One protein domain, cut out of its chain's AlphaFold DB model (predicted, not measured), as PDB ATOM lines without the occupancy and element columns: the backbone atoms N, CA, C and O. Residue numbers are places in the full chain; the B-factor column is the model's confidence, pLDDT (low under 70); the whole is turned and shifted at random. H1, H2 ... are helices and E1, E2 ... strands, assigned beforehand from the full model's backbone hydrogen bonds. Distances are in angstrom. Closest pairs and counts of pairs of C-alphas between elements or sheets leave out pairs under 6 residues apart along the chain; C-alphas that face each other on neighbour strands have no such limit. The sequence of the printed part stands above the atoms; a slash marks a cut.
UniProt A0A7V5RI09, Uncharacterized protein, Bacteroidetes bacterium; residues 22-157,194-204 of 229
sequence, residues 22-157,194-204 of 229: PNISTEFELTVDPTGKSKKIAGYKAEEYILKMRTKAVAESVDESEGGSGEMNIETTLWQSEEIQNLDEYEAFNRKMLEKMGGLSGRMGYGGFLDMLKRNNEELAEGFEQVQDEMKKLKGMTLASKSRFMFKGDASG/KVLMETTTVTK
ATOM      1  N   PRO A  22      48.477  67.700  21.127       43.78
ATOM      2  CA  PRO A  22      47.043  67.931  21.074       43.78
ATOM      3  C   PRO A  22      46.365  66.934  22.010       43.78
ATOM      4  O   PRO A  22      46.708  65.747  22.025       43.78
ATOM      5  N   ASN A  23      45.439  67.425  22.828       45.91
ATOM      6  CA  ASN A  23      44.671  66.584  23.727       45.91
ATOM      7  C   ASN A  23      43.728  65.739  22.856       45.91
ATOM      8  O   ASN A  23      42.729  66.223  22.329       45.91
ATOM      9  N   ILE A  24      44.108  64.491  22.583       56.28
ATOM     10  CA  ILE A  24      43.302  63.582  21.764       56.28
ATOM     11  C   ILE A  24      42.356  62.844  22.705       56.28
ATOM     12  O   ILE A  24      42.771  61.934  23.424       56.28
ATOM     13  N   SER A  25      41.075  63.202  22.666       59.31
ATOM     14  CA  SER A  25      40.031  62.420  23.325       59.31
ATOM     15  C   SER A  25      39.696  61.201  22.465       59.31
ATOM     16  O   SER A  25      39.460  61.320  21.259       59.31
ATOM     17  N   THR A  26      39.729  60.008  23.062       65.50
ATOM     18  CA  THR A  26      39.445  58.740  22.376       65.50
ATOM     19  C   THR A  26      38.289  58.031  23.065       65.50
ATOM     20  O   THR A  26      38.433  57.561  24.189       65.50
ATOM     21  N   GLU A  27      37.161  57.900  22.373       73.94
ATOM     22  CA  GLU A  27      36.036  57.071  22.809       73.94
ATOM     23  C   GLU A  27      36.222  55.652  22.253       73.94
ATOM     24  O   GLU A  27      36.425  55.472  21.044       73.94
ATOM     25  N   PHE A  28      36.150  54.642  23.121       81.50
ATOM     26  CA  PHE A  28      36.248  53.229  22.756       81.50
ATOM     27  C   PHE A  28      34.974  52.488  23.156       81.50
ATOM     28  O   PHE A  28      34.566  52.528  24.312       81.50
ATOM     29  N   GLU A  29      34.378  51.766  22.215       85.50
ATOM     30  CA  GLU A  29      33.212  50.917  22.447       85.50
ATOM     31  C   GLU A  29      33.474  49.537  21.839       85.50
ATOM     32  O   GLU A  29      33.879  49.421  20.679       85.50
ATOM     33  N   LEU A  30      33.235  48.477  22.611       91.12
ATOM     34  CA  LEU A  30      33.298  47.098  22.136       91.12
ATOM     35  C   LEU A  30      32.002  46.391  22.507       91.12
ATOM     36  O   LEU A  30      31.569  46.468  23.647       91.12
ATOM     37  N   THR A  31      31.405  45.679  21.556       92.19
ATOM     38  CA  THR A  31      30.219  44.845  21.784       92.19
ATOM     39  C   THR A  31      30.421  43.458  21.192       92.19
ATOM     40  O   THR A  31      31.029  43.304  20.128       92.19
ATOM     41  N   VAL A  32      29.921  42.440  21.890       95.88
ATOM     42  CA  VAL A  32      29.919  41.045  21.448       95.88
ATOM     43  C   VAL A  32      28.483  40.530  21.405       95.88
ATOM     44  O   VAL A  32      27.846  40.294  22.434       95.88
ATOM     45  N   ASP A  33      28.004  40.281  20.189       94.50
ATOM     46  CA  ASP A  33      26.653  39.798  19.923       94.50
ATOM     47  C   ASP A  33      26.675  38.301  19.552       94.50
ATOM     48  O   ASP A  33      27.172  37.946  18.474       94.50
ATOM     49  N   PRO A  34      26.128  37.391  20.383       93.12
ATOM     50  CA  PRO A  34      25.882  36.015  19.964       93.12
ATOM     51  C   PRO A  34      24.750  35.988  18.931       93.12
ATOM     52  O   PRO A  34      23.671  36.538  19.144       93.12
ATOM     53  N   THR A  35      24.966  35.314  17.806       94.00
ATOM     54  CA  THR A  35      23.982  35.283  16.703       94.00
ATOM     55  C   THR A  35      23.021  34.094  16.775       94.00
ATOM     56  O   THR A  35      22.046  34.037  16.025       94.00
ATOM     57  N   GLY A  36      23.332  33.099  17.614       92.75
ATOM     58  CA  GLY A  36      22.635  31.812  17.679       92.75
ATOM     59  C   GLY A  36      22.908  30.876  16.493       92.75
ATOM     60  O   GLY A  36      22.396  29.756  16.471       92.75
ATOM     61  N   LYS A  37      23.713  31.286  15.501       95.56
ATOM     62  CA  LYS A  37      24.087  30.403  14.389       95.56
ATOM     63  C   LYS A  37      25.204  29.459  14.809       95.56
ATOM     64  O   LYS A  37      26.125  29.841  15.523       95.56
ATOM     65  N   SER A  38      25.155  28.238  14.286       95.44
ATOM     66  CA  SER A  38      26.157  27.203  14.533       95.44
ATOM     67  C   SER A  38      26.524  26.484  13.237       95.44
ATOM     68  O   SER A  38      25.660  26.228  12.396       95.44
ATOM     69  N   LYS A  39      27.799  26.121  13.072       94.44
ATOM     70  CA  LYS A  39      28.283  25.272  11.970       94.44
ATOM     71  C   LYS A  39      29.468  24.419  12.408       94.44
ATOM     72  O   LYS A  39      30.076  24.674  13.439       94.44
ATOM     73  N   LYS A  40      29.827  23.417  11.605       94.06
ATOM     74  CA  LYS A  40      31.049  22.638  11.837       94.06
ATOM     75  C   LYS A  40      32.249  23.291  11.154       94.06
ATOM     76  O   LYS A  40      32.186  23.581   9.960       94.06
ATOM     77  N   ILE A  41      33.345  23.479  11.885       91.38
ATOM     78  CA  ILE A  41      34.642  23.930  11.356       91.38
ATOM     79  C   ILE A  41      35.711  22.976  11.871       91.38
ATOM     80  O   ILE A  41      35.751  22.681  13.061       91.38
ATOM     81  N   ALA A  42      36.551  22.450  10.975       87.69
ATOM     82  CA  ALA A  42      37.582  21.462  11.318       87.69
ATOM     83  C   ALA A  42      37.058  20.253  12.135       87.69
ATOM     84  O   ALA A  42      37.799  19.659  12.909       87.69
ATOM     85  N   GLY A  43      35.779  19.888  11.966       88.75
ATOM     86  CA  GLY A  43      35.126  18.791  12.691       88.75
ATOM     87  C   GLY A  43      34.459  19.179  14.017       88.75
ATOM     88  O   GLY A  43      33.655  18.395  14.516       88.75
ATOM     89  N   TYR A  44      34.701  20.383  14.535       90.75
ATOM     90  CA  TYR A  44      34.146  20.871  15.801       90.75
ATOM     91  C   TYR A  44      32.901  21.727  15.576       90.75
ATOM     92  O   TYR A  44      32.816  22.456  14.582       90.75
ATOM     93  N   LYS A  45      31.930  21.649  16.492       94.12
ATOM     94  CA  LYS A  45      30.787  22.568  16.509       94.12
ATOM     95  C   LYS A  45      31.286  23.965  16.890       94.12
ATOM     96  O   LYS A  45      31.977  24.112  17.892       94.12
ATOM     97  N   ALA A  46      30.944  24.968  16.088       95.31
ATOM     98  CA  ALA A  46      31.312  26.356  16.316       95.31
ATOM     99  C   ALA A  46      30.090  27.274  16.249       95.31
ATOM    100  O   ALA A  46      29.272  27.134  15.336       95.31
ATOM    101  N   GLU A  47      30.003  28.232  17.164       96.88
ATOM    102  CA  GLU A  47      28.928  29.221  17.260       96.88
ATOM    103  C   GLU A  47      29.415  30.596  16.782       96.88
ATOM    104  O   GLU A  47      30.579  30.955  16.970       96.88
ATOM    105  N   GLU A  48      28.547  31.338  16.092       97.00
ATOM    106  CA  GLU A  48      28.882  32.637  15.502       97.00
ATOM    107  C   GLU A  48      28.618  33.786  16.478       97.00
ATOM    108  O   GLU A  48      27.501  33.961  16.977       97.00
ATOM    109  N   TYR A  49      29.639  34.623  16.644       96.88
ATOM    110  CA  TYR A  49      29.608  35.873  17.392       96.88
ATOM    111  C   TYR A  49      30.002  37.022  16.468       96.88
ATOM    112  O   TYR A  49      30.882  36.873  15.617       96.88
ATOM    113  N   ILE A  50      29.375  38.179  16.639       95.81
ATOM    114  CA  ILE A  50      29.772  39.412  15.961       95.81
ATOM    115  C   ILE A  50      30.391  40.326  17.011       95.81
ATOM    116  O   ILE A  50      29.704  40.792  17.913       95.81
ATOM    117  N   LEU A  51      31.691  40.567  16.882       94.94
ATOM    118  CA  LEU A  51      32.423  41.550  17.665       94.94
ATOM    119  C   LEU A  51      32.450  42.861  16.883       94.94
ATOM    120  O   LEU A  51      32.934  42.894  15.750       94.94
ATOM    121  N   LYS A  52      31.951  43.943  17.474       93.81
ATOM    122  CA  LYS A  52      32.059  45.295  16.914       93.81
ATOM    123  C   LYS A  52      32.919  46.125  17.840       93.81
ATOM    124  O   LYS A  52      32.623  46.230  19.022       93.81
ATOM    125  N   MET A  53      33.969  46.706  17.290       90.56
ATOM    126  CA  MET A  53      34.853  47.616  17.993       90.56
ATOM    127  C   MET A  53      34.818  48.955  17.280       90.56
ATOM    128  O   MET A  53      35.085  49.034  16.080       90.56
ATOM    129  N   ARG A  54      34.475  50.002  18.014       88.12
ATOM    130  CA  ARG A  54      34.400  51.368  17.525       88.12
ATOM    131  C   ARG A  54      35.375  52.208  18.323       88.12
ATOM    132  O   ARG A  54      35.406  52.159  19.547       88.12
ATOM    133  N   THR A  55      36.190  52.967  17.613       82.88
ATOM    134  CA  THR A  55      37.137  53.899  18.208       82.88
ATOM    135  C   THR A  55      36.969  55.232  17.515       82.88
ATOM    136  O   THR A  55      37.173  55.333  16.306       82.88
ATOM    137  N   LYS A  56      36.573  56.252  18.265       78.25
ATOM    138  CA  LYS A  56      36.408  57.612  17.764       78.25
ATOM    139  C   LYS A  56      37.474  58.476  18.415       78.25
ATOM    140  O   LYS A  56      37.465  58.653  19.626       78.25
ATOM    141  N   ALA A  57      38.391  58.983  17.604       67.25
ATOM    142  CA  ALA A  57      39.386  59.950  18.032       67.25
ATOM    143  C   ALA A  57      38.910  61.351  17.641       67.25
ATOM    144  O   ALA A  57      38.566  61.603  16.479       67.25
ATOM    145  N   VAL A  58      38.889  62.255  18.614       60.38
ATOM    146  CA  VAL A  58      38.650  63.683  18.412       60.38
ATOM    147  C   VAL A  58      39.935  64.402  18.798       60.38
ATOM    148  O   VAL A  58      40.352  64.353  19.953       60.38
ATOM    149  N   ALA A  59      40.584  65.034  17.820       55.66
ATOM    150  CA  ALA A  59      41.658  65.969  18.111       55.66
ATOM    151  C   ALA A  59      41.030  67.261  18.649       55.66
ATOM    152  O   ALA A  59      40.340  67.961  17.907       55.66
ATOM    153  N   GLU A  60      41.248  67.577  19.925       51.41
ATOM    154  CA  GLU A  60      40.988  68.920  20.437       51.41
ATOM    155  C   GLU A  60      42.158  69.804  19.983       51.41
ATOM    156  O   GLU A  60      43.223  69.817  20.602       51.41
ATOM    157  N   SER A  61      42.021  70.481  18.839       43.41
ATOM    158  CA  SER A  61      42.956  71.543  18.459       43.41
ATOM    159  C   SER A  61      42.541  72.855  19.123       43.41
ATOM    160  O   SER A  61      41.361  73.196  19.160       43.41
ATOM    161  N   VAL A  62      43.530  73.610  19.613       43.53
ATOM    162  CA  VAL A  62      43.359  74.945  20.222       43.53
ATOM    163  C   VAL A  62      42.927  76.003  19.184       43.53
ATOM    164  O   VAL A  62      42.445  77.068  19.557       43.53
ATOM    165  N   ASP A  63      42.991  75.683  17.885       41.88
ATOM    166  CA  ASP A  63      42.420  76.477  16.790       41.88
ATOM    167  C   ASP A  63      41.315  75.694  16.054       41.88
ATOM    168  O   ASP A  63      41.543  74.598  15.535       41.88
ATOM    169  N   GLU A  64      40.115  76.280  15.974       39.62
ATOM    170  CA  GLU A  64      38.852  75.705  15.458       39.62
ATOM    171  C   GLU A  64      38.856  75.332  13.954       39.62
ATOM    172  O   GLU A  64      37.813  75.002  13.389       39.62
ATOM    173  N   SER A  65      40.006  75.378  13.274       39.25
ATOM    174  CA  SER A  65      40.104  75.190  11.816       39.25
ATOM    175  C   SER A  65      40.853  73.934  11.350       39.25
ATOM    176  O   SER A  65      40.745  73.595  10.172       39.25
ATOM    177  N   GLU A  66      41.530  73.191  12.239       42.81
ATOM    178  CA  GLU A  66      42.337  72.006  11.863       42.81
ATOM    179  C   GLU A  66      42.074  70.732  12.701       42.81
ATOM    180  O   GLU A  66      42.780  69.731  12.570       42.81
ATOM    181  N   GLY A  67      41.025  70.712  13.530       42.94
ATOM    182  CA  GLY A  67      40.653  69.545  14.337       42.94
ATOM    183  C   GLY A  67      39.999  68.433  13.508       42.94
ATOM    184  O   GLY A  67      38.779  68.389  13.346       42.94
ATOM    185  N   GLY A  68      40.796  67.512  12.966       52.91
ATOM    186  CA  GLY A  68      40.286  66.308  12.306       52.91
ATOM    187  C   GLY A  68      39.701  65.311  13.315       52.91
ATOM    188  O   GLY A  68      40.376  64.913  14.262       52.91
ATOM    189  N   SER A  69      38.461  64.859  13.096       61.72
ATOM    190  CA  SER A  69      37.896  63.698  13.801       61.72
ATOM    191  C   SER A  69      37.914  62.467  12.895       61.72
ATOM    192  O   SER A  69      37.628  62.546  11.696       61.72
ATOM    193  N   GLY A  70      38.281  61.319  13.464       70.12
ATOM    194  CA  GLY A  70      38.371  60.050  12.750       70.12
ATOM    195  C   GLY A  70      37.725  58.932  13.553       70.12
ATOM    196  O   GLY A  70      37.998  58.758  14.738       70.12
ATOM    197  N   GLU A  71      36.864  58.159  12.904       79.88
ATOM    198  CA  GLU A  71      36.179  57.014  13.486       79.88
ATOM    199  C   GLU A  71      36.652  55.731  12.794       79.88
ATOM    200  O   GLU A  71      36.447  55.527  11.594       79.88
ATOM    201  N   MET A  72      37.281  54.843  13.555       83.31
ATOM    202  CA  MET A  72      37.636  53.497  13.127       83.31
ATOM    203  C   MET A  72      36.577  52.518  13.635       83.31
ATOM    204  O   MET A  72      36.303  52.445  14.828       83.31
ATOM    205  N   ASN A  73      35.997  51.743  12.724       88.31
ATOM    206  CA  ASN A  73      35.071  50.664  13.035       88.31
ATOM    207  C   ASN A  73      35.683  49.342  12.585       88.31
ATOM    208  O   ASN A  73      36.051  49.180  11.423       88.31
ATOM    209  N   ILE A  74      35.769  48.380  13.488       89.19
ATOM    210  CA  ILE A  74      36.218  47.027  13.198       89.19
ATOM    211  C   ILE A  74      35.064  46.090  13.511       89.19
ATOM    212  O   ILE A  74      34.644  45.957  14.656       89.19
ATOM    213  N   GLU A  75      34.549  45.427  12.482       93.19
ATOM    214  CA  GLU A  75      33.542  44.383  12.643       93.19
ATOM    215  C   GLU A  75      34.195  43.029  12.390       93.19
ATOM    216  O   GLU A  75      34.691  42.766  11.294       93.19
ATOM    217  N   THR A  76      34.201  42.166  13.399       94.44
ATOM    218  CA  THR A  76      34.755  40.820  13.312       94.44
ATOM    219  C   THR A  76      33.672  39.779  13.541       94.44
ATOM    220  O   THR A  76      33.111  39.675  14.625       94.44
ATOM    221  N   THR A  77      33.409  38.950  12.535       97.06
ATOM    222  CA  THR A  77      32.640  37.716  12.712       97.06
ATOM    223  C   THR A  77      33.571  36.628  13.232       97.06
ATOM    224  O   THR A  77      34.532  36.264  12.553       97.06
ATOM    225  N   LEU A  78      33.286  36.097  14.413       96.94
ATOM    226  CA  LEU A  78      34.029  35.019  15.058       96.94
ATOM    227  C   LEU A  78      33.204  33.736  15.040       96.94
ATOM    228  O   LEU A  78      31.996  33.762  15.251       96.94
ATOM    229  N   TRP A  79      33.873  32.609  14.826       96.44
ATOM    230  CA  TRP A  79      33.311  31.277  15.012       96.44
ATOM    231  C   TRP A  79      34.064  30.580  16.135       96.44
ATOM    232  O   TRP A  79      35.222  30.198  15.955       96.44
ATOM    233  N   GLN A  80      33.404  30.432  17.277       94.12
ATOM    234  CA  GLN A  80      33.986  29.954  18.527       94.12
ATOM    235  C   GLN A  80      33.571  28.516  18.826       94.12
ATOM    236  O   GLN A  80      32.423  28.157  18.586       94.12
ATOM    237  N   SER A  81      34.468  27.703  19.380       93.12
ATOM    238  CA  SER A  81      34.160  26.336  19.810       93.12
ATOM    239  C   SER A  81      34.670  26.059  21.222       93.12
ATOM    240  O   SER A  81      35.853  26.246  21.500       93.12
ATOM    241  N   GLU A  82      33.779  25.579  22.090       89.44
ATOM    242  CA  GLU A  82      34.101  25.096  23.443       89.44
ATOM    243  C   GLU A  82      34.473  23.601  23.456       89.44
ATOM    244  O   GLU A  82      35.074  23.111  24.402       89.44
ATOM    245  N   GLU A  83      34.156  22.859  22.390       85.00
ATOM    246  CA  GLU A  83      34.286  21.392  22.328       85.00
ATOM    247  C   GLU A  83      35.672  20.925  21.849       85.00
ATOM    248  O   GLU A  83      35.849  19.785  21.403       85.00
ATOM    249  N   ILE A  84      36.670  21.807  21.876       81.31
ATOM    250  CA  ILE A  84      38.010  21.457  21.414       81.31
ATOM    251  C   ILE A  84      38.683  20.573  22.455       81.31
ATOM    252  O   ILE A  84      38.773  20.907  23.634       81.31
ATOM    253  N   GLN A  85      39.175  19.425  21.997       75.62
ATOM    254  CA  GLN A  85      39.911  18.496  22.847       75.62
ATOM    255  C   GLN A  85      41.124  19.198  23.463       75.62
ATOM    256  O   GLN A  85      41.891  19.844  22.749       75.62
ATOM    257  N   ASN A  86      41.301  19.024  24.772       73.75
ATOM    258  CA  ASN A  86      42.417  19.570  25.548       73.75
ATOM    259  C   ASN A  86      42.511  21.106  25.522       73.75
ATOM    260  O   ASN A  86      43.596  21.665  25.691       73.75
ATOM    261  N   LEU A  87      41.375  21.796  25.356       75.38
ATOM    262  CA  LEU A  87      41.290  23.253  25.497       75.38
ATOM    263  C   LEU A  87      41.884  23.728  26.835       75.38
ATOM    264  O   LEU A  87      42.624  24.708  26.855       75.38
ATOM    265  N   ASP A  88      41.677  22.972  27.914       79.12
ATOM    266  CA  ASP A  88      42.233  23.268  29.239       79.12
ATOM    267  C   ASP A  88      43.770  23.326  29.251       79.12
ATOM    268  O   ASP A  88      44.359  24.162  29.941       79.12
ATOM    269  N   GLU A  89      44.449  22.464  28.483       79.62
ATOM    270  CA  GLU A  89      45.913  22.477  28.371       79.62
ATOM    271  C   GLU A  89      46.392  23.708  27.603       79.62
ATOM    272  O   GLU A  89      47.368  24.347  28.001       79.62
ATOM    273  N   TYR A  90      45.680  24.072  26.533       77.50
ATOM    274  CA  TYR A  90      45.945  25.283  25.759       77.50
ATOM    275  C   TYR A  90      45.738  26.548  26.602       77.50
ATOM    276  O   TYR A  90      46.583  27.446  26.606       77.50
ATOM    277  N   GLU A  91      44.653  26.623  27.367       78.94
ATOM    278  CA  GLU A  91      44.388  27.728  28.287       78.94
ATOM    279  C   GLU A  91      45.410  27.775  29.427       78.94
ATOM    280  O   GLU A  91      45.915  28.844  29.770       78.94
ATOM    281  N   ALA A  92      45.782  26.620  29.987       82.81
ATOM    282  CA  ALA A  92      46.814  26.533  31.013       82.81
ATOM    283  C   ALA A  92      48.192  26.956  30.492       82.81
ATOM    284  O   ALA A  92      48.933  27.630  31.215       82.81
ATOM    285  N   PHE A  93      48.535  26.592  29.255       82.69
ATOM    286  CA  PHE A  93      49.745  27.057  28.588       82.69
ATOM    287  C   PHE A  93      49.720  28.575  28.402       82.69
ATOM    288  O   PHE A  93      50.650  29.244  28.847       82.69
ATOM    289  N   ASN A  94      48.649  29.131  27.825       75.69
ATOM    290  CA  ASN A  94      48.526  30.576  27.614       75.69
ATOM    291  C   ASN A  94      48.560  31.354  28.928       75.69
ATOM    292  O   ASN A  94      49.239  32.372  29.007       75.69
ATOM    293  N   ARG A  95      47.913  30.851  29.985       79.88
ATOM    294  CA  ARG A  95      47.989  31.433  31.329       79.88
ATOM    295  C   ARG A  95      49.429  31.471  31.840       79.88
ATOM    296  O   ARG A  95      49.906  32.536  32.214       79.88
ATOM    297  N   LYS A  96      50.152  30.348  31.793       82.19
ATOM    298  CA  LYS A  96      51.566  30.292  32.212       82.19
ATOM    299  C   LYS A  96      52.464  31.178  31.350       82.19
ATOM    300  O   LYS A  96      53.394  31.796  31.860       82.19
ATOM    301  N   MET A  97      52.206  31.244  30.045       77.94
ATOM    302  CA  MET A  97      52.928  32.117  29.121       77.94
ATOM    303  C   MET A  97      52.683  33.587  29.465       77.94
ATOM    304  O   MET A  97      53.645  34.339  29.576       77.94
ATOM    305  N   LEU A  98      51.432  33.982  29.709       74.69
ATOM    306  CA  LEU A  98      51.068  35.323  30.162       74.69
ATOM    307  C   LEU A  98      51.688  35.652  31.520       74.69
ATOM    308  O   LEU A  98      52.172  36.759  31.695       74.69
ATOM    309  N   GLU A  99      51.751  34.710  32.459       74.44
ATOM    310  CA  GLU A  99      52.458  34.896  33.733       74.44
ATOM    311  C   GLU A  99      53.964  35.122  33.518       74.44
ATOM    312  O   GLU A  99      54.569  35.977  34.162       74.44
ATOM    313  N   LYS A 100      54.587  34.391  32.586       74.25
ATOM    314  CA  LYS A 100      56.017  34.532  32.266       74.25
ATOM    315  C   LYS A 100      56.330  35.813  31.489       74.25
ATOM    316  O   LYS A 100      57.305  36.485  31.812       74.25
ATOM    317  N   MET A 101      55.507  36.174  30.507       66.88
ATOM    318  CA  MET A 101      55.621  37.423  29.743       66.88
ATOM    319  C   MET A 101      55.278  38.636  30.610       66.88
ATOM    320  O   MET A 101      56.008  39.623  30.622       66.88
ATOM    321  N   GLY A 102      54.218  38.520  31.404       58.72
ATOM    322  CA  GLY A 102      53.813  39.476  32.426       58.72
ATOM    323  C   GLY A 102      54.815  39.592  33.568       58.72
ATOM    324  O   GLY A 102      54.742  40.557  34.306       58.72
ATOM    325  N   GLY A 103      55.775  38.670  33.697       49.72
ATOM    326  CA  GLY A 103      56.953  38.799  34.558       49.72
ATOM    327  C   GLY A 103      58.083  39.647  33.952       49.72
ATOM    328  O   GLY A 103      58.906  40.168  34.697       49.72
ATOM    329  N   LEU A 104      58.106  39.842  32.625       46.56
ATOM    330  CA  LEU A 104      59.052  40.724  31.918       46.56
ATOM    331  C   LEU A 104      58.516  42.163  31.764       46.56
ATOM    332  O   LEU A 104      59.308  43.098  31.717       46.56
ATOM    333  N   SER A 105      57.191  42.363  31.792       51.00
ATOM    334  CA  SER A 105      56.522  43.666  32.014       51.00
ATOM    335  C   SER A 105      56.096  43.876  33.486       51.00
ATOM    336  O   SER A 105      55.278  44.740  33.808       51.00
ATOM    337  N   GLY A 106      56.622  43.041  34.388       47.88
ATOM    338  CA  GLY A 106      56.006  42.637  35.655       47.88
ATOM    339  C   GLY A 106      56.127  43.548  36.855       47.88
ATOM    340  O   GLY A 106      56.509  43.093  37.931       47.88
ATOM    341  N   ARG A 107      55.703  44.805  36.729       50.84
ATOM    342  CA  ARG A 107      55.358  45.603  37.920       50.84
ATOM    343  C   ARG A 107      53.893  46.023  38.004       50.84
ATOM    344  O   ARG A 107      53.436  46.377  39.084       50.84
ATOM    345  N   MET A 108      53.141  45.896  36.915       53.94
ATOM    346  CA  MET A 108      51.688  46.053  36.885       53.94
ATOM    347  C   MET A 108      51.106  44.918  36.044       53.94
ATOM    348  O   MET A 108      51.179  44.943  34.820       53.94
ATOM    349  N   GLY A 109      50.563  43.884  36.692       62.62
ATOM    350  CA  GLY A 109      49.654  42.959  36.008       62.62
ATOM    351  C   GLY A 109      48.355  43.675  35.608       62.62
ATOM    352  O   GLY A 109      48.148  44.825  35.993       62.62
ATOM    353  N   TYR A 110      47.447  42.992  34.902       63.50
ATOM    354  CA  TYR A 110      46.145  43.551  34.490       63.50
ATOM    355  C   TYR A 110      45.383  44.226  35.646       63.50
ATOM    356  O   TYR A 110      44.897  45.341  35.496       63.50
ATOM    357  N   GLY A 111      45.364  43.599  36.830       64.88
ATOM    358  CA  GLY A 111      44.754  44.188  38.028       64.88
ATOM    359  C   GLY A 111      45.445  45.474  38.497       64.88
ATOM    360  O   GLY A 111      44.774  46.441  38.823       64.88
ATOM    361  N   GLY A 112      46.779  45.532  38.443       70.19
ATOM    362  CA  GLY A 112      47.525  46.745  38.793       70.19
ATOM    363  C   GLY A 112      47.349  47.876  37.774       70.19
ATOM    364  O   GLY A 112      47.329  49.041  38.156       70.19
ATOM    365  N   PHE A 113      47.189  47.536  36.492       72.69
ATOM    366  CA  PHE A 113      46.862  48.498  35.440       72.69
ATOM    367  C   PHE A 113      45.458  49.088  35.631       72.69
ATOM    368  O   PHE A 113      45.305  50.303  35.595       72.69
ATOM    369  N   LEU A 114      44.455  48.250  35.913       72.38
ATOM    370  CA  LEU A 114      43.103  48.708  36.246       72.38
ATOM    371  C   LEU A 114      43.083  49.577  37.504       72.38
ATOM    372  O   LEU A 114      42.456  50.629  37.497       72.38
ATOM    373  N   ASP A 115      43.804  49.194  38.558       77.38
ATOM    374  CA  ASP A 115      43.902  49.998  39.780       77.38
ATOM    375  C   ASP A 115      44.565  51.359  39.525       77.38
ATOM    376  O   ASP A 115      44.173  52.370  40.109       77.38
ATOM    377  N   MET A 116      45.567  51.407  38.644       78.12
ATOM    378  CA  MET A 116      46.174  52.662  38.203       78.12
ATOM    379  C   MET A 116      45.182  53.503  37.393       78.12
ATOM    380  O   MET A 116      45.082  54.705  37.637       78.12
ATOM    381  N   LEU A 117      44.454  52.894  36.452       79.50
ATOM    382  CA  LEU A 117      43.432  53.583  35.669       79.50
ATOM    383  C   LEU A 117      42.355  54.159  36.579       79.50
ATOM    384  O   LEU A 117      42.133  55.354  36.529       79.50
ATOM    385  N   LYS A 118      41.796  53.379  37.508       80.69
ATOM    386  CA  LYS A 118      40.787  53.865  38.465       80.69
ATOM    387  C   LYS A 118      41.254  55.072  39.279       80.69
ATOM    388  O   LYS A 118      40.445  55.919  39.629       80.69
ATOM    389  N   ARG A 119      42.553  55.169  39.583       83.00
ATOM    390  CA  ARG A 119      43.124  56.315  40.312       83.00
ATOM    391  C   ARG A 119      43.323  57.560  39.447       83.00
ATOM    392  O   ARG A 119      43.327  58.655  39.996       83.00
ATOM    393  N   ASN A 120      43.536  57.393  38.144       79.31
ATOM    394  CA  ASN A 120      43.947  58.474  37.241       79.31
ATOM    395  C   ASN A 120      42.864  58.879  36.227       79.31
ATOM    396  O   ASN A 120      42.900  59.995  35.720       79.31
ATOM    397  N   ASN A 121      41.947  57.974  35.895       77.50
ATOM    398  CA  ASN A 121      40.879  58.131  34.916       77.50
ATOM    399  C   ASN A 121      39.792  57.058  35.152       77.50
ATOM    400  O   ASN A 121      39.884  55.930  34.662       77.50
ATOM    401  N   GLU A 122      38.781  57.418  35.942       79.06
ATOM    402  CA  GLU A 122      37.661  56.539  36.310       79.06
ATOM    403  C   GLU A 122      36.810  56.142  35.094       79.06
ATOM    404  O   GLU A 122      36.519  54.964  34.922       79.06
ATOM    405  N   GLU A 123      36.516  57.083  34.192       76.81
ATOM    406  CA  GLU A 123      35.750  56.836  32.959       76.81
ATOM    407  C   GLU A 123      36.424  55.783  32.067       76.81
ATOM    408  O   GLU A 123      35.793  54.839  31.590       76.81
ATOM    409  N   LEU A 124      37.744  55.890  31.893       76.88
ATOM    410  CA  LEU A 124      38.507  54.903  31.139       76.88
ATOM    411  C   LEU A 124      38.500  53.537  31.839       76.88
ATOM    412  O   LEU A 124      38.426  52.509  31.169       76.88
ATOM    413  N   ALA A 125      38.557  53.505  33.174       79.62
ATOM    414  CA  ALA A 125      38.472  52.257  33.925       79.62
ATOM    415  C   ALA A 125      37.107  51.567  33.759       79.62
ATOM    416  O   ALA A 125      37.078  50.358  33.532       79.62
ATOM    417  N   GLU A 126      36.002  52.317  33.805       81.81
ATOM    418  CA  GLU A 126      34.653  51.798  33.544       81.81
ATOM    419  C   GLU A 126      34.525  51.253  32.116       81.81
ATOM    420  O   GLU A 126      34.017  50.146  31.916       81.81
ATOM    421  N   GLY A 127      35.056  51.974  31.123       79.44
ATOM    422  CA  GLY A 127      35.120  51.495  29.742       79.44
ATOM    423  C   GLY A 127      35.862  50.159  29.632       79.44
ATOM    424  O   GLY A 127      35.380  49.226  28.992       79.44
ATOM    425  N   PHE A 128      36.998  50.008  30.319       81.38
ATOM    426  CA  PHE A 128      37.740  48.742  30.359       81.38
ATOM    427  C   PHE A 128      36.970  47.600  31.041       81.38
ATOM    428  O   PHE A 128      37.067  46.453  30.596       81.38
ATOM    429  N   GLU A 129      36.209  47.879  32.100       83.50
ATOM    430  CA  GLU A 129      35.356  46.875  32.748       83.50
ATOM    431  C   GLU A 129      34.242  46.392  31.813       83.50
ATOM    432  O   GLU A 129      34.056  45.182  31.665       83.50
ATOM    433  N   GLN A 130      33.578  47.307  31.098       85.12
ATOM    434  CA  GLN A 130      32.565  46.954  30.095       85.12
ATOM    435  C   GLN A 130      33.150  46.068  28.991       85.12
ATOM    436  O   GLN A 130      32.573  45.040  28.635       85.12
ATOM    437  N   VAL A 131      34.343  46.408  28.496       85.56
ATOM    438  CA  VAL A 131      35.063  45.588  27.511       85.56
ATOM    439  C   VAL A 131      35.342  44.193  28.056       85.56
ATOM    440  O   VAL A 131      35.168  43.205  27.343       85.56
ATOM    441  N   GLN A 132      35.757  44.085  29.320       84.00
ATOM    442  CA  GLN A 132      35.993  42.792  29.949       84.00
ATOM    443  C   GLN A 132      34.709  41.953  30.003       84.00
ATOM    444  O   GLN A 132      34.749  40.759  29.700       84.00
ATOM    445  N   ASP A 133      33.583  42.557  30.372       89.19
ATOM    446  CA  ASP A 133      32.293  41.874  30.454       89.19
ATOM    447  C   ASP A 133      31.776  41.417  29.087       89.19
ATOM    448  O   ASP A 133      31.292  40.291  28.953       89.19
ATOM    449  N   GLU A 134      31.960  42.228  28.048       90.94
ATOM    450  CA  GLU A 134      31.655  41.847  26.668       90.94
ATOM    451  C   GLU A 134      32.542  40.688  26.195       90.94
ATOM    452  O   GLU A 134      32.051  39.710  25.626       90.94
ATOM    453  N   MET A 135      33.837  40.722  26.512       86.19
ATOM    454  CA  MET A 135      34.767  39.649  26.153       86.19
ATOM    455  C   MET A 135      34.473  38.333  26.885       86.19
ATOM    456  O   MET A 135      34.680  37.272  26.297       86.19
ATOM    457  N   LYS A 136      33.922  38.357  28.111       88.62
ATOM    458  CA  LYS A 136      33.472  37.139  28.827       88.62
ATOM    459  C   LYS A 136      32.357  36.385  28.088       88.62
ATOM    460  O   LYS A 136      32.151  35.200  28.355       88.62
ATOM    461  N   LYS A 137      31.624  37.039  27.176       91.00
ATOM    462  CA  LYS A 137      30.600  36.380  26.345       91.00
ATOM    463  C   LYS A 137      31.217  35.454  25.298       91.00
ATOM    464  O   LYS A 137      30.561  34.495  24.885       91.00
ATOM    465  N   LEU A 138      32.451  35.725  24.869       89.31
ATOM    466  CA  LEU A 138      33.200  34.834  23.991       89.31
ATOM    467  C   LEU A 138      33.720  33.659  24.808       89.31
ATOM    468  O   LEU A 138      34.523  33.820  25.723       89.31
ATOM    469  N   LYS A 139      33.272  32.462  24.451       84.81
ATOM    470  CA  LYS A 139      33.708  31.220  25.086       84.81
ATOM    471  C   LYS A 139      34.489  30.372  24.102       84.81
ATOM    472  O   LYS A 139      34.268  30.455  22.894       84.81
ATOM    473  N   GLY A 140      35.408  29.564  24.615       87.38
ATOM    474  CA  GLY A 140      36.187  28.638  23.806       87.38
ATOM    475  C   GLY A 140      37.173  29.306  22.844       87.38
ATOM    476  O   GLY A 140      37.560  30.465  22.992       87.38
ATOM    477  N   MET A 141      37.598  28.549  21.835       88.19
ATOM    478  CA  MET A 141      38.653  28.950  20.904       88.19
ATOM    479  C   MET A 141      38.090  29.376  19.546       88.19
ATOM    480  O   MET A 141      37.146  28.774  19.030       88.19
ATOM    481  N   THR A 142      38.724  30.368  18.921       92.06
ATOM    482  CA  THR A 142      38.373  30.813  17.568       92.06
ATOM    483  C   THR A 142      38.820  29.802  16.516       92.06
ATOM    484  O   THR A 142      40.007  29.535  16.342       92.06
ATOM    485  N   LEU A 143      37.860  29.268  15.761       93.12
ATOM    486  CA  LEU A 143      38.098  28.379  14.621       93.12
ATOM    487  C   LEU A 143      38.041  29.103  13.277       93.12
ATOM    488  O   LEU A 143      38.619  28.635  12.297       93.12
ATOM    489  N   ALA A 144      37.350  30.236  13.208       94.88
ATOM    490  CA  ALA A 144      37.428  31.140  12.072       94.88
ATOM    491  C   ALA A 144      37.137  32.573  12.510       94.88
ATOM    492  O   ALA A 144      36.286  32.799  13.368       94.88
ATOM    493  N   SER A 145      37.801  33.533  11.879       95.25
ATOM    494  CA  SER A 145      37.530  34.955  12.047       95.25
ATOM    495  C   SER A 145      37.468  35.645  10.691       95.25
ATOM    496  O   SER A 145      38.214  35.315   9.767       95.25
ATOM    497  N   LYS A 146      36.550  36.599  10.564       95.19
ATOM    498  CA  LYS A 146      36.460  37.504   9.424       95.19
ATOM    499  C   LYS A 146      36.351  38.929   9.947       95.19
ATOM    500  O   LYS A 146      35.293  39.300  10.445       95.19
ATOM    501  N   SER A 147      37.421  39.707   9.827       93.19
ATOM    502  CA  SER A 147      37.500  41.094  10.293       93.19
ATOM    503  C   SER A 147      37.401  42.065   9.125       93.19
ATOM    504  O   SER A 147      38.078  41.896   8.111       93.19
ATOM    505  N   ARG A 148      36.574  43.097   9.280       90.56
ATOM    506  CA  ARG A 148      36.419  44.215   8.349       90.56
ATOM    507  C   ARG A 148      36.824  45.497   9.053       90.56
ATOM    508  O   ARG A 148      36.169  45.911  10.006       90.56
ATOM    509  N   PHE A 149      37.897  46.106   8.566       87.75
ATOM    510  CA  PHE A 149      38.414  47.379   9.044       87.75
ATOM    511  C   PHE A 149      37.789  48.488   8.214       87.75
ATOM    512  O   PHE A 149      37.935  48.520   6.990       87.75
ATOM    513  N   MET A 150      37.074  49.382   8.876       86.56
ATOM    514  CA  MET A 150      36.356  50.488   8.269       86.56
ATOM    515  C   MET A 150      36.819  51.789   8.906       86.56
ATOM    516  O   MET A 150      37.019  51.865  10.115       86.56
ATOM    517  N   PHE A 151      36.963  52.823   8.089       80.12
ATOM    518  CA  PHE A 151      37.272  54.164   8.564       80.12
ATOM    519  C   PHE A 151      36.211  55.139   8.074       80.12
ATOM    520  O   PHE A 151      35.723  55.042   6.942       80.12
ATOM    521  N   LYS A 152      35.856  56.077   8.944       75.81
ATOM    522  CA  LYS A 152      34.953  57.183   8.678       75.81
ATOM    523  C   LYS A 152      35.598  58.452   9.232       75.81
ATOM    524  O   LYS A 152      35.672  58.647  10.435       75.81
ATOM    525  N   GLY A 153      36.078  59.301   8.339       67.06
ATOM    526  CA  GLY A 153      36.756  60.558   8.643       67.06
ATOM    527  C   GLY A 153      37.082  61.269   7.336       67.06
ATOM    528  O   GLY A 153      36.979  60.657   6.266       67.06
ATOM    529  N   ASP A 154      37.433  62.549   7.410       55.44
ATOM    530  CA  ASP A 154      37.774  63.318   6.214       55.44
ATOM    531  C   ASP A 154      39.065  62.780   5.570       55.44
ATOM    532  O   ASP A 154      39.932  62.221   6.250       55.44
ATOM    533  N   ALA A 155      39.196  62.887   4.246       46.78
ATOM    534  CA  ALA A 155      40.282  62.236   3.499       46.78
ATOM    535  C   ALA A 155      41.693  62.700   3.926       46.78
ATOM    536  O   ALA A 155      42.663  61.976   3.698       46.78
ATOM    537  N   SER A 156      41.789  63.860   4.580       45.19
ATOM    538  CA  SER A 156      43.000  64.462   5.151       45.19
ATOM    539  C   SER A 156      43.428  63.889   6.512       45.19
ATOM    540  O   SER A 156      44.548  64.144   6.939       45.19
ATOM    541  N   GLY A 157      42.579  63.113   7.197       42.97
ATOM    542  CA  GLY A 157      42.804  62.647   8.575       42.97
ATOM    543  C   GLY A 157      43.260  61.192   8.714       42.97
ATOM    544  O   GLY A 157      43.049  60.585   9.763       42.97
ATOM    545  N   LYS A 194      33.980  53.502   4.901       77.81
ATOM    546  CA  LYS A 194      34.718  52.866   3.805       77.81
ATOM    547  C   LYS A 194      35.484  51.670   4.356       77.81
ATOM    548  O   LYS A 194      36.306  51.834   5.255       77.81
ATOM    549  N   VAL A 195      35.242  50.478   3.804       83.62
ATOM    550  CA  VAL A 195      36.054  49.287   4.103       83.62
ATOM    551  C   VAL A 195      37.457  49.509   3.542       83.62
ATOM    552  O   VAL A 195      37.624  49.732   2.343       83.62
ATOM    553  N   LEU A 196      38.455  49.478   4.418       85.00
ATOM    554  CA  LEU A 196      39.867  49.621   4.073       85.00
ATOM    555  C   LEU A 196      40.527  48.265   3.852       85.00
ATOM    556  O   LEU A 196      41.289  48.089   2.908       85.00
ATOM    557  N   MET A 197      40.227  47.311   4.729       87.25
ATOM    558  CA  MET A 197      40.863  46.002   4.729       87.25
ATOM    559  C   MET A 197      39.884  44.942   5.221       87.25
ATOM    560  O   MET A 197      39.111  45.169   6.153       87.25
ATOM    561  N   GLU A 198      39.947  43.767   4.605       92.31
ATOM    562  CA  GLU A 198      39.259  42.570   5.066       92.31
ATOM    563  C   GLU A 198      40.298  41.477   5.326       92.31
ATOM    564  O   GLU A 198      41.177  41.229   4.503       92.31
ATOM    565  N   THR A 199      40.212  40.820   6.479       92.50
ATOM    566  CA  THR A 199      41.088  39.705   6.851       92.50
ATOM    567  C   THR A 199      40.231  38.507   7.211       92.50
ATOM    568  O   THR A 199      39.297  38.625   7.998       92.50
ATOM    569  N   THR A 200      40.539  37.348   6.627       93.88
ATOM    570  CA  THR A 200      39.851  36.088   6.924       93.88
ATOM    571  C   THR A 200      40.863  35.037   7.352       93.88
ATOM    572  O   THR A 200      41.778  34.714   6.598       93.88
ATOM    573  N   THR A 201      40.646  34.457   8.528       92.88
ATOM    574  CA  THR A 201      41.438  33.351   9.071       92.88
ATOM    575  C   THR A 201      40.519  32.162   9.310       92.88
ATOM    576  O   THR A 201      39.444  32.311   9.886       92.88
ATOM    577  N   VAL A 202      40.917  30.967   8.864       92.00
ATOM    578  CA  VAL A 202      40.139  29.733   9.059       92.00
ATOM    579  C   VAL A 202      41.062  28.595   9.468       92.00
ATOM    580  O   VAL A 202      41.975  28.220   8.728       92.00
ATOM    581  N   THR A 203      40.775  27.992  10.616       89.38
ATOM    582  CA  THR A 203      41.424  26.771  11.083       89.38
ATOM    583  C   THR A 203      40.932  25.593  10.252       89.38
ATOM    584  O   THR A 203      39.753  25.244  10.262       89.38
ATOM    585  N   LYS A 204      41.847  24.965   9.507       86.69
ATOM    586  CA  LYS A 204      41.545  23.776   8.690       86.69
ATOM    587  C   LYS A 204      41.751  22.471   9.451       86.69
ATOM    588  O   LYS A 204      41.035  21.503   9.219       86.69
TER     589      LYS A 204
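This is residues 22 to 157 and 194 to 204 of the 229 residues of an uncharacterized protein of Bacteroidetes bacterium (UniProt A0A7V5RI09). A long, twisted sheet of five strands makes the body, and the helices between E3 and E4 form a loose arm over one side of it. H1 leads away from one end of the sheet, with residues 92 to 97 standing free, H2 follows, and H3 folds back on H2 and packs along edge strand E1. The printed part has 147 residues, with three named helices and five named strands in the order E1 E2 E3 H1 H2 H3 E4 E5; the sheet, E1 - E2 - E3 - E4 - E5, is antiparallel and the class is mixed. The whole is loose, with a radius of gyration of the C-alphas of 18.8 A and spans of 58 by 40 by 25 A.

E1, residues 23 to 41, bends by 91 degrees at residue 38 and forms a hairpin with E2, residues 44 to 60; N 31 and O 52 are 2.9 A apart. E3, residues 69 to 81, forms a hairpin with E2, with N 51 and O 76 at 2.8 A, and E1 E2 E3 are a meander, each strand the antiparallel neighbour of the one before. H1, residues 87 to 101, is only just not on the sheet, with 4 pairs of C-alphas within 10 A. H2, residues 110 to 120, is apart from H1. H3, residues 122 to 135, touches H2 with residues 124 to 128 alone, as a helical hairpin at a shallow tilt of 31 degrees, opposite ways; the closest C-alphas, of Lys 118 and Ala 125, are 5.3 A apart. H3 is on the sheet at a height of 7.5 A, over E1; their closest C-alphas, of Val 32 and Glu 134, are 5.6 A apart. E4, residues 141 to 153, is antiparallel to E3, with N 73 and O 150 at 2.8 A, and to E5, residues 194 to 202, with N 147 and O 199 at 2.8 A. In H1, H2 and H3 every O i to N i+4 pair is within hydrogen-bond range.

E1 begins at C-alpha 23 (44.671, 66.584, 23.727) and measures 45.5 A, E2 48.8 A, E3 38.0 A and E4 34.0 A. H1 measures 20.6 A. E5 ends at C-alpha 202 (40.139, 29.733, 9.059).

The C-alphas farthest apart, of Asp 63 and Gln 85, are 58.4 A apart. Residues 158 to 193 are not printed, and C-alphas 157 and 194 are 13.6 A apart across the cut. Of the links printed whole, none is long. The pLDDT is under 70 in residues 22 to 26, 57 to 69, 101 to 111 and 153 to 157.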